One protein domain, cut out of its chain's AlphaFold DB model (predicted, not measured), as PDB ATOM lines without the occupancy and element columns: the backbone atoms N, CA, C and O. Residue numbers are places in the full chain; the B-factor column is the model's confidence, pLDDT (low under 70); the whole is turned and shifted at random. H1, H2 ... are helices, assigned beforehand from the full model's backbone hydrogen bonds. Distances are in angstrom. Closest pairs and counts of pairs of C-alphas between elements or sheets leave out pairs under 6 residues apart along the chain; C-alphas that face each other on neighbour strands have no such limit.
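AT A GLANCE: This is residues 4 to 69 of the 69 residues of an uncharacterized protein of Thalassococcus profundi (UniProt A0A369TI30). One long helix, H4, reaches out as an arm from a small helical body, and its residues 50 to 67, with the end to residue 69, stick out free. In the body, H1 and H3 pack on each other at a steep tilt, the short H2 packs on residues 13 to 18 of H1, and H3 and H4 make a corner. The printed part has 66 residues with four named helices, in the order H1, H2, H3, H4, and no named strand; the class is all helix. It is only just loose, close to extended, with a radius of gyration of the C-alphas of 16.0 A and spans of 51 by 29 by 16 A.

IN THESE COORDINATES: H4, residues 46 to 67, is 32.2 A long and ends at C-alpha 67 (-23.121, 100.020, 156.192). H3, residues 30 to 42, is 18.2 A long. H1, residues 4 to 20, is 24.5 A long and begins at C-alpha 4 (13.582, 68.819, 156.551). H2, residues 22 to 25, is 5.2 A long.

HOW THE PARTS SIT: H4 is close to H3 but not clearly touching, with the C-alphas of Ile 40 and Gly 46 closest at 5.5 A. Their lines are about perpendicular, at 77 degrees. H3 touches H1, closest at the C-alphas of Ala 35 and Ile 6, 4.7 A apart. These two run opposite ways at a steep tilt of 65 degrees. H1 touches H2 with its residues 13 to 18 alone, closest at the C-alphas of Ile 17 and Gly 24, 4.2 A apart. H4 is apart from H1 and H2, and H2 is apart from H3. In H1, H3 and H4 every O i to N i+4 pair is within hydrogen-bond range; H2 is too short for such a pair.

THE WHOLE: The C-alphas of Thr 4 and Ser 69, the two farthest apart, are 52.6 A apart. The printed part has no cut, and its three links are tight. The mean pLDDT of the printed part is 92.9, with residues 64 to 69 under 70.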
ATOM      1  N   THR A   4      13.591  69.188 157.974       97.88
ATOM      2  CA  THR A   4      13.582  68.819 156.551       97.88
ATOM      3  C   THR A   4      12.215  68.315 156.089       97.88
ATOM      4  O   THR A   4      11.761  68.669 155.001       97.88
ATOM      5  N   GLU A   5      11.537  67.501 156.904       98.31
ATOM      6  CA  GLU A   5      10.184  67.028 156.594       98.31
ATOM      7  C   GLU A   5       9.195  68.194 156.541       98.31
ATOM      8  O   GLU A   5       8.431  68.292 155.581       98.31
ATOM      9  N   ILE A   6       9.255  69.108 157.515       98.56
ATOM     10  CA  ILE A   6       8.411  70.308 157.563       98.56
ATOM     11  C   ILE A   6       8.583  71.117 156.277       98.56
ATOM     12  O   ILE A   6       7.605  71.358 155.570       98.56
ATOM     13  N   LEU A   7       9.822  71.460 155.913       98.44
ATOM     14  CA  LEU A   7      10.106  72.238 154.705       98.44
ATOM     15  C   LEU A   7       9.628  71.528 153.432       98.44
ATOM     16  O   LEU A   7       9.044  72.162 152.551       98.44
ATOM     17  N   ALA A   8       9.815  70.210 153.338       98.62
ATOM     18  CA  ALA A   8       9.357  69.433 152.191       98.62
ATOM     19  C   ALA A   8       7.822  69.424 152.070       98.62
ATOM     20  O   ALA A   8       7.286  69.540 150.964       98.62
ATOM     21  N   HIS A   9       7.107  69.299 153.188       98.75
ATOM     22  CA  HIS A   9       5.648  69.379 153.221       98.75
ATOM     23  C   HIS A   9       5.149  70.791 152.876       98.75
ATOM     24  O   HIS A   9       4.268  70.922 152.027       98.75
ATOM     25  N   CYS A  10       5.757  71.843 153.433       98.44
ATOM     26  CA  CYS A  10       5.422  73.229 153.093       98.44
ATOM     27  C   CYS A  10       5.636  73.520 151.603       98.44
ATOM     28  O   CYS A  10       4.752  74.077 150.957       98.44
ATOM     29  N   GLY A  11       6.761  73.087 151.027       98.44
ATOM     30  CA  GLY A  11       7.042  73.271 149.602       98.44
ATOM     31  C   GLY A  11       5.993  72.607 148.703       98.44
ATOM     32  O   GLY A  11       5.524  73.218 147.744       98.44
ATOM     33  N   ARG A  12       5.556  71.384 149.034       98.56
ATOM     34  CA  ARG A  12       4.472  70.708 148.299       98.56
ATOM     35  C   ARG A  12       3.139  71.444 148.416       98.56
ATOM     36  O   ARG A  12       2.438  71.561 147.411       98.56
ATOM     37  N   ALA A  13       2.803  71.943 149.606       98.44
ATOM     38  CA  ALA A  13       1.592  72.726 149.835       98.44
ATOM     39  C   ALA A  13       1.575  73.989 148.962       98.44
ATOM     40  O   ALA A  13       0.619  74.217 148.223       98.44
ATOM     41  N   ILE A  14       2.674  74.751 148.983       98.19
ATOM     42  CA  ILE A  14       2.845  75.979 148.197       98.19
ATOM     43  C   ILE A  14       2.695  75.683 146.705       98.19
ATOM     44  O   ILE A  14       1.876  76.307 146.040       98.19
ATOM     45  N   VAL A  15       3.382  74.658 146.184       98.44
ATOM     46  CA  VAL A  15       3.264  74.274 144.767       98.44
ATOM     47  C   VAL A  15       1.818  73.949 144.386       98.44
ATOM     48  O   VAL A  15       1.371  74.335 143.306       98.44
ATOM     49  N   LYS A  16       1.054  73.256 145.241       98.12
ATOM     50  CA  LYS A  16      -0.365  72.980 144.965       98.12
ATOM     51  C   LYS A  16      -1.168  74.275 144.868       98.12
ATOM     52  O   LYS A  16      -1.902  74.438 143.894       98.12
ATOM     53  N   ILE A  17      -1.019  75.165 145.846       97.81
ATOM     54  CA  ILE A  17      -1.741  76.441 145.923       97.81
ATOM     55  C   ILE A  17      -1.392  77.324 144.718       97.81
ATOM     56  O   ILE A  17      -2.295  77.746 143.998       97.81
ATOM     57  N   ASP A  18      -0.106  77.516 144.428       97.50
ATOM     58  CA  ASP A  18       0.364  78.404 143.360       97.50
ATOM     59  C   ASP A  18      -0.058  77.921 141.969       97.50
ATOM     60  O   ASP A  18      -0.421  78.714 141.102       97.50
ATOM     61  N   THR A  19      -0.040  76.604 141.737       97.00
ATOM     62  CA  THR A  19      -0.331  76.045 140.406       97.00
ATOM     63  C   THR A  19      -1.820  75.905 140.107       97.00
ATOM     64  O   THR A  19      -2.200  75.821 138.938       97.00
ATOM     65  N   ARG A  20      -2.677  75.818 141.132       94.00
ATOM     66  CA  ARG A  20      -4.100  75.457 140.971       94.00
ATOM     67  C   ARG A  20      -5.071  76.396 141.685       94.00
ATOM     68  O   ARG A  20      -6.282  76.167 141.612       94.00
ATOM     69  N   GLY A  21      -4.577  77.433 142.361       93.75
ATOM     70  CA  GLY A  21      -5.388  78.411 143.081       93.75
ATOM     71  C   GLY A  21      -6.329  77.733 144.087       93.75
ATOM     72  O   GLY A  21      -5.877  76.867 144.842       93.75
ATOM     73  N   PRO A  22      -7.644  78.037 144.076       95.50
ATOM     74  CA  PRO A  22      -8.612  77.432 144.997       95.50
ATOM     75  C   PRO A  22      -8.619  75.896 144.981       95.50
ATOM     76  O   PRO A  22      -8.646  75.267 146.034       95.50
ATOM     77  N   ARG A  23      -8.488  75.274 143.799       95.12
ATOM     78  CA  ARG A  23      -8.403  73.804 143.684       95.12
ATOM     79  C   ARG A  23      -7.114  73.257 144.290       95.12
ATOM     80  O   ARG A  23      -7.066  72.110 144.705       95.12
ATOM     81  N   GLY A  24      -6.055  74.060 144.311       96.62
ATOM     82  CA  GLY A  24      -4.800  73.737 144.976       96.62
ATOM     83  C   GLY A  24      -4.948  73.663 146.488       96.62
ATOM     84  O   GLY A  24      -4.440  72.725 147.097       96.62
ATOM     85  N   VAL A  25      -5.696  74.608 147.066       97.00
ATOM     86  CA  VAL A  25      -6.009  74.662 148.503       97.00
ATOM     87  C   VAL A  25      -6.762  73.405 148.949       97.00
ATOM     88  O   VAL A  25      -6.376  72.785 149.934       97.00
ATOM     89  N   GLU A  26      -7.766  72.966 148.186       97.50
ATOM     90  CA  GLU A  26      -8.533  71.736 148.468       97.50
ATOM     91  C   GLU A  26      -7.674  70.457 148.458       97.50
ATOM     92  O   GLU A  26      -8.060  69.436 149.023       97.50
ATOM     93  N   MET A  27      -6.507  70.493 147.808       97.44
ATOM     94  CA  MET A  27      -5.593  69.355 147.679       97.44
ATOM     95  C   MET A  27      -4.484  69.329 148.739       97.44
ATOM     96  O   MET A  27      -3.657  68.404 148.729       97.44
ATOM     97  N   VAL A  28      -4.402  70.344 149.605       98.12
ATOM     98  CA  VAL A  28      -3.410  70.381 150.685       98.12
ATOM     99  C   VAL A  28      -3.785  69.340 151.737       98.12
ATOM    100  O   VAL A  28      -4.920  69.284 152.206       98.12
ATOM    101  N   THR A  29      -2.840  68.467 152.083       98.44
ATOM    102  CA  THR A  29      -3.097  67.377 153.032       98.44
ATOM    103  C   THR A  29      -2.993  67.850 154.478       98.44
ATOM    104  O   THR A  29      -2.410  68.891 154.775       98.44
ATOM    105  N   HIS A  30      -3.503  67.045 155.412       98.38
ATOM    106  CA  HIS A  30      -3.381  67.342 156.838       98.38
ATOM    107  C   HIS A  30      -1.919  67.488 157.297       98.38
ATOM    108  O   HIS A  30      -1.604  68.409 158.049       98.38
ATOM    109  N   ASP A  31      -1.013  66.638 156.804       98.44
ATOM    110  CA  ASP A  31       0.418  66.732 157.127       98.44
ATOM    111  C   ASP A  31       1.043  68.017 156.583       98.44
ATOM    112  O   ASP A  31       1.887  68.628 157.230       98.44
ATOM    113  N   GLU A  32       0.614  68.453 155.399       98.69
ATOM    114  CA  GLU A  32       1.064  69.704 154.792       98.69
ATOM    115  C   GLU A  32       0.563  70.929 155.565       98.69
ATOM    116  O   GLU A  32       1.347  71.839 155.832       98.69
ATOM    117  N   ILE A  33      -0.696  70.920 156.012       98.44
ATOM    118  CA  ILE A  33      -1.250  71.955 156.899       98.44
ATOM    119  C   ILE A  33      -0.485  71.980 158.226       98.44
ATOM    120  O   ILE A  33      -0.071  73.043 158.689       98.44
ATOM    121  N   THR A  34      -0.260  70.811 158.825       98.44
ATOM    122  CA  THR A  34       0.460  70.679 160.098       98.44
ATOM    123  C   THR A  34       1.894  71.187 159.969       98.44
ATOM    124  O   THR A  34       2.363  71.924 160.830       98.44
ATOM    125  N   ALA A  35       2.578  70.863 158.869       98.56
ATOM    126  CA  ALA A  35       3.907  71.386 158.580       98.56
ATOM    127  C   ALA A  35       3.911  72.916 158.452       98.56
ATOM    128  O   ALA A  35       4.770  73.570 159.036       98.56
ATOM    129  N   MET A  36       2.939  73.503 157.744       98.12
ATOM    130  CA  MET A  36       2.821  74.961 157.630       98.12
ATOM    131  C   MET A  36       2.593  75.627 158.992       98.12
ATOM    132  O   MET A  36       3.225  76.641 159.280       98.12
ATOM    133  N   ALA A  37       1.754  75.041 159.851       97.81
ATOM    134  CA  ALA A  37       1.551  75.525 161.216       97.81
ATOM    135  C   ALA A  37       2.842  75.449 162.050       97.81
ATOM    136  O   ALA A  37       3.229  76.435 162.675       97.81
ATOM    137  N   LEU A  38       3.563  74.324 161.989       97.94
ATOM    138  CA  LEU A  38       4.854  74.174 162.668       97.94
ATOM    139  C   LEU A  38       5.886  75.190 162.165       97.94
ATOM    140  O   LEU A  38       6.634  75.743 162.964       97.94
ATOM    141  N   LEU A  39       5.923  75.473 160.860       98.00
ATOM    142  CA  LEU A  39       6.835  76.463 160.291       98.00
ATOM    143  C   LEU A  39       6.526  77.888 160.785       98.00
ATOM    144  O   LEU A  39       7.447  78.653 161.073       98.00
ATOM    145  N   ILE A  40       5.247  78.245 160.934       97.50
ATOM    146  CA  ILE A  40       4.822  79.527 161.523       97.50
ATOM    147  C   ILE A  40       5.317  79.657 162.969       97.50
ATOM    148  O   ILE A  40       5.803  80.719 163.365       97.50
ATOM    149  N   ASP A  41       5.233  78.585 163.753       94.56
ATOM    150  CA  ASP A  41       5.702  78.595 165.139       94.56
ATOM    151  C   ASP A  41       7.234  78.646 165.222       94.56
ATOM    152  O   ASP A  41       7.780  79.452 165.978       94.56
ATOM    153  N   LEU A  42       7.939  77.861 164.399       95.56
ATOM    154  CA  LEU A  42       9.407  77.840 164.339       95.56
ATOM    155  C   LEU A  42      10.002  79.191 163.925       95.56
ATOM    156  O   LEU A  42      11.053  79.584 164.423       95.56
ATOM    157  N   THR A  43       9.325  79.919 163.036       96.19
ATOM    158  CA  THR A  43       9.739  81.270 162.625       96.19
ATOM    159  C   THR A  43       9.334  82.357 163.627       96.19
ATOM    160  O   THR A  43       9.680  83.522 163.443       96.19
ATOM    161  N   GLY A  44       8.602  82.006 164.691       95.56
ATOM    162  CA  GLY A  44       8.081  82.952 165.677       95.56
ATOM    163  C   GLY A  44       6.909  83.799 165.172       95.56
ATOM    164  O   GLY A  44       6.443  84.688 165.888       95.56
ATOM    165  N   ALA A  45       6.388  83.527 163.973       97.19
ATOM    166  CA  ALA A  45       5.331  84.309 163.339       97.19
ATOM    167  C   ALA A  45       3.937  84.075 163.953       97.19
ATOM    168  O   ALA A  45       3.035  84.884 163.740       97.19
ATOM    169  N   GLY A  46       3.748  83.025 164.762       95.62
ATOM    170  CA  GLY A  46       2.431  82.658 165.303       95.62
ATOM    171  C   GLY A  46       1.712  83.778 166.068       95.62
ATOM    172  O   GLY A  46       0.500  83.948 165.929       95.62
ATOM    173  N   HIS A  47       2.442  84.595 166.836       95.06
ATOM    174  CA  HIS A  47       1.846  85.739 167.538       95.06
ATOM    175  C   HIS A  47       1.403  86.855 166.574       95.06
ATOM    176  O   HIS A  47       0.336  87.436 166.765       95.06
ATOM    177  N   LEU A  48       2.176  87.104 165.510       96.88
ATOM    178  CA  LEU A  48       1.836  88.074 164.468       96.88
ATOM    179  C   LEU A  48       0.577  87.640 163.717       96.88
ATOM    180  O   LEU A  48      -0.314  88.462 163.505       96.88
ATOM    181  N   CYS A  49       0.469  86.352 163.373       96.50
ATOM    182  CA  CYS A  49      -0.717  85.797 162.721       96.50
ATOM    183  C   CYS A  49      -1.977  86.021 163.569       96.50
ATOM    184  O   CYS A  49      -2.977  86.513 163.050       96.50
ATOM    185  N   ARG A  50      -1.921  85.727 164.877       95.69
ATOM    186  CA  ARG A  50      -3.067  85.913 165.786       95.69
ATOM    187  C   ARG A  50      -3.472  87.377 165.932       95.69
ATOM    188  O   ARG A  50      -4.632  87.704 165.708       95.69
ATOM    189  N   HIS A  51      -2.525  88.262 166.245       96.25
ATOM    190  CA  HIS A  51      -2.828  89.690 166.408       96.25
ATOM    191  C   HIS A  51      -3.394  90.310 165.127       96.25
ATOM    192  O   HIS A  51      -4.297  91.145 165.186       96.25
ATOM    193  N   THR A  52      -2.874  89.897 163.969       96.75
ATOM    194  CA  THR A  52      -3.364  90.375 162.675       96.75
ATOM    195  C   THR A  52      -4.776  89.867 162.399       96.75
ATOM    196  O   THR A  52      -5.617  90.662 161.991       96.75
ATOM    197  N   ALA A  53      -5.072  88.591 162.677       96.31
ATOM    198  CA  ALA A  53      -6.422  88.044 162.532       96.31
ATOM    199  C   ALA A  53      -7.440  88.825 163.378       96.31
ATOM    200  O   ALA A  53      -8.434  89.316 162.852       96.31
ATOM    201  N   GLU A  54      -7.132  89.066 164.657       96.00
ATOM    202  CA  GLU A  54      -7.999  89.858 165.533       96.00
ATOM    203  C   GLU A  54      -8.195  91.299 165.035       96.00
ATOM    204  O   GLU A  54      -9.269  91.881 165.190       96.00
ATOM    205  N   ALA A  55      -7.153  91.913 164.466       95.75
ATOM    206  CA  ALA A  55      -7.250  93.254 163.903       95.75
ATOM    207  C   ALA A  55      -8.170  93.292 162.676       95.75
ATOM    208  O   ALA A  55      -9.005  94.190 162.584       95.75
ATOM    209  N   VAL A  56      -8.054  92.310 161.780       95.75
ATOM    210  CA  VAL A  56      -8.913  92.179 160.594       95.75
ATOM    211  C   VAL A  56     -10.372  91.957 160.996       95.75
ATOM    212  O   VAL A  56     -11.256  92.640 160.482       95.75
ATOM    213  N   ASP A  57     -10.637  91.090 161.975       94.38
ATOM    214  CA  ASP A  57     -11.999  90.833 162.458       94.38
ATOM    215  C   ASP A  57     -12.653  92.093 163.048       94.38
ATOM    216  O   ASP A  57     -13.835  92.372 162.805       94.38
ATOM    217  N   ARG A  58     -11.881  92.904 163.786       93.19
ATOM    218  CA  ARG A  58     -12.349  94.199 164.310       93.19
ATOM    219  C   ARG A  58     -12.696  95.184 163.194       93.19
ATOM    220  O   ARG A  58     -13.708  95.876 163.312       93.19
ATOM    221  N   LEU A  59     -11.890  95.247 162.133       92.12
ATOM    222  CA  LEU A  59     -12.151  96.123 160.985       92.12
ATOM    223  C   LEU A  59     -13.437  95.710 160.267       92.12
ATOM    224  O   LEU A  59     -14.347  96.527 160.145       92.12
ATOM    225  N   ASN A  60     -13.579  94.426 159.934       88.25
ATOM    226  CA  ASN A  60     -14.762  93.901 159.246       88.25
ATOM    227  C   ASN A  60     -16.055  94.125 160.048       88.25
ATOM    228  O   ASN A  60     -17.102  94.452 159.490       88.25
ATOM    229  N   THR A  61     -15.988  93.989 161.377       84.06
ATOM    230  CA  THR A  61     -17.136  94.248 162.263       84.06
ATOM    231  C   THR A  61     -17.506  95.734 162.307       84.06
ATOM    232  O   THR A  61     -18.673  96.081 162.488       84.06
ATOM    233  N   THR A  62     -16.521  96.623 162.175       77.44
ATOM    234  CA  THR A  62     -16.739  98.077 162.185       77.44
ATOM    235  C   THR A  62     -17.340  98.538 160.858       77.44
ATOM    236  O   THR A  62     -18.365  99.215 160.870       77.44
ATOM    237  N   GLU A  63     -16.806  98.070 159.726       71.25
ATOM    238  CA  GLU A  63     -17.345  98.355 158.387       71.25
ATOM    239  C   GLU A  63     -18.798  97.876 158.233       71.25
ATOM    240  O   GLU A  63     -19.651  98.598 157.719       71.25
ATOM    241  N   GLN A  64     -19.134  96.686 158.746       67.69
ATOM    242  CA  GLN A  64     -20.517  96.190 158.720       67.69
ATOM    243  C   GLN A  64     -21.492  97.070 159.517       67.69
ATOM    244  O   GLN A  64     -22.654  97.199 159.127       67.69
ATOM    245  N   LYS A  65     -21.044  97.687 160.618       64.56
ATOM    246  CA  LYS A  65     -21.873  98.606 161.414       64.56
ATOM    247  C   LYS A  65     -22.102  99.939 160.705       64.56
ATOM    248  O   LYS A  65     -23.190 100.493 160.824       64.56
ATOM    249  N   GLU A  66     -21.121 100.426 159.950       62.84
ATOM    250  CA  GLU A  66     -21.242 101.659 159.161       62.84
ATOM    251  C   GLU A  66     -22.159 101.496 157.939       62.84
ATOM    252  O   GLU A  66     -22.860 102.432 157.583       62.84
ATOM    253  N   ILE A  67     -22.218 100.307 157.328       66.94
ATOM    254  CA  ILE A  67     -23.121 100.020 156.192       66.94
ATOM    255  C   ILE A  67     -24.589  99.863 156.637       66.94
ATOM    256  O   ILE A  67     -25.509 100.049 155.841       66.94
ATOM    257  N   THR A  68     -24.821  99.476 157.894       65.44
ATOM    258  CA  THR A  68     -26.157  99.158 158.433       65.44
ATOM    259  C   THR A  68     -26.773 100.268 159.292       65.44
ATOM    260  O   THR A  68     -27.884 100.078 159.793       65.44
ATOM    261  N   SER A  69     -26.083 101.405 159.442       54.62
ATOM    262  CA  SER A  69     -26.539 102.609 160.164       54.62
ATOM    263  C   SER A  69     -26.943 103.719 159.199       54.62
ATOM    264  O   SER A  69     -27.890 104.462 159.539       54.62
TER     265      SER A  69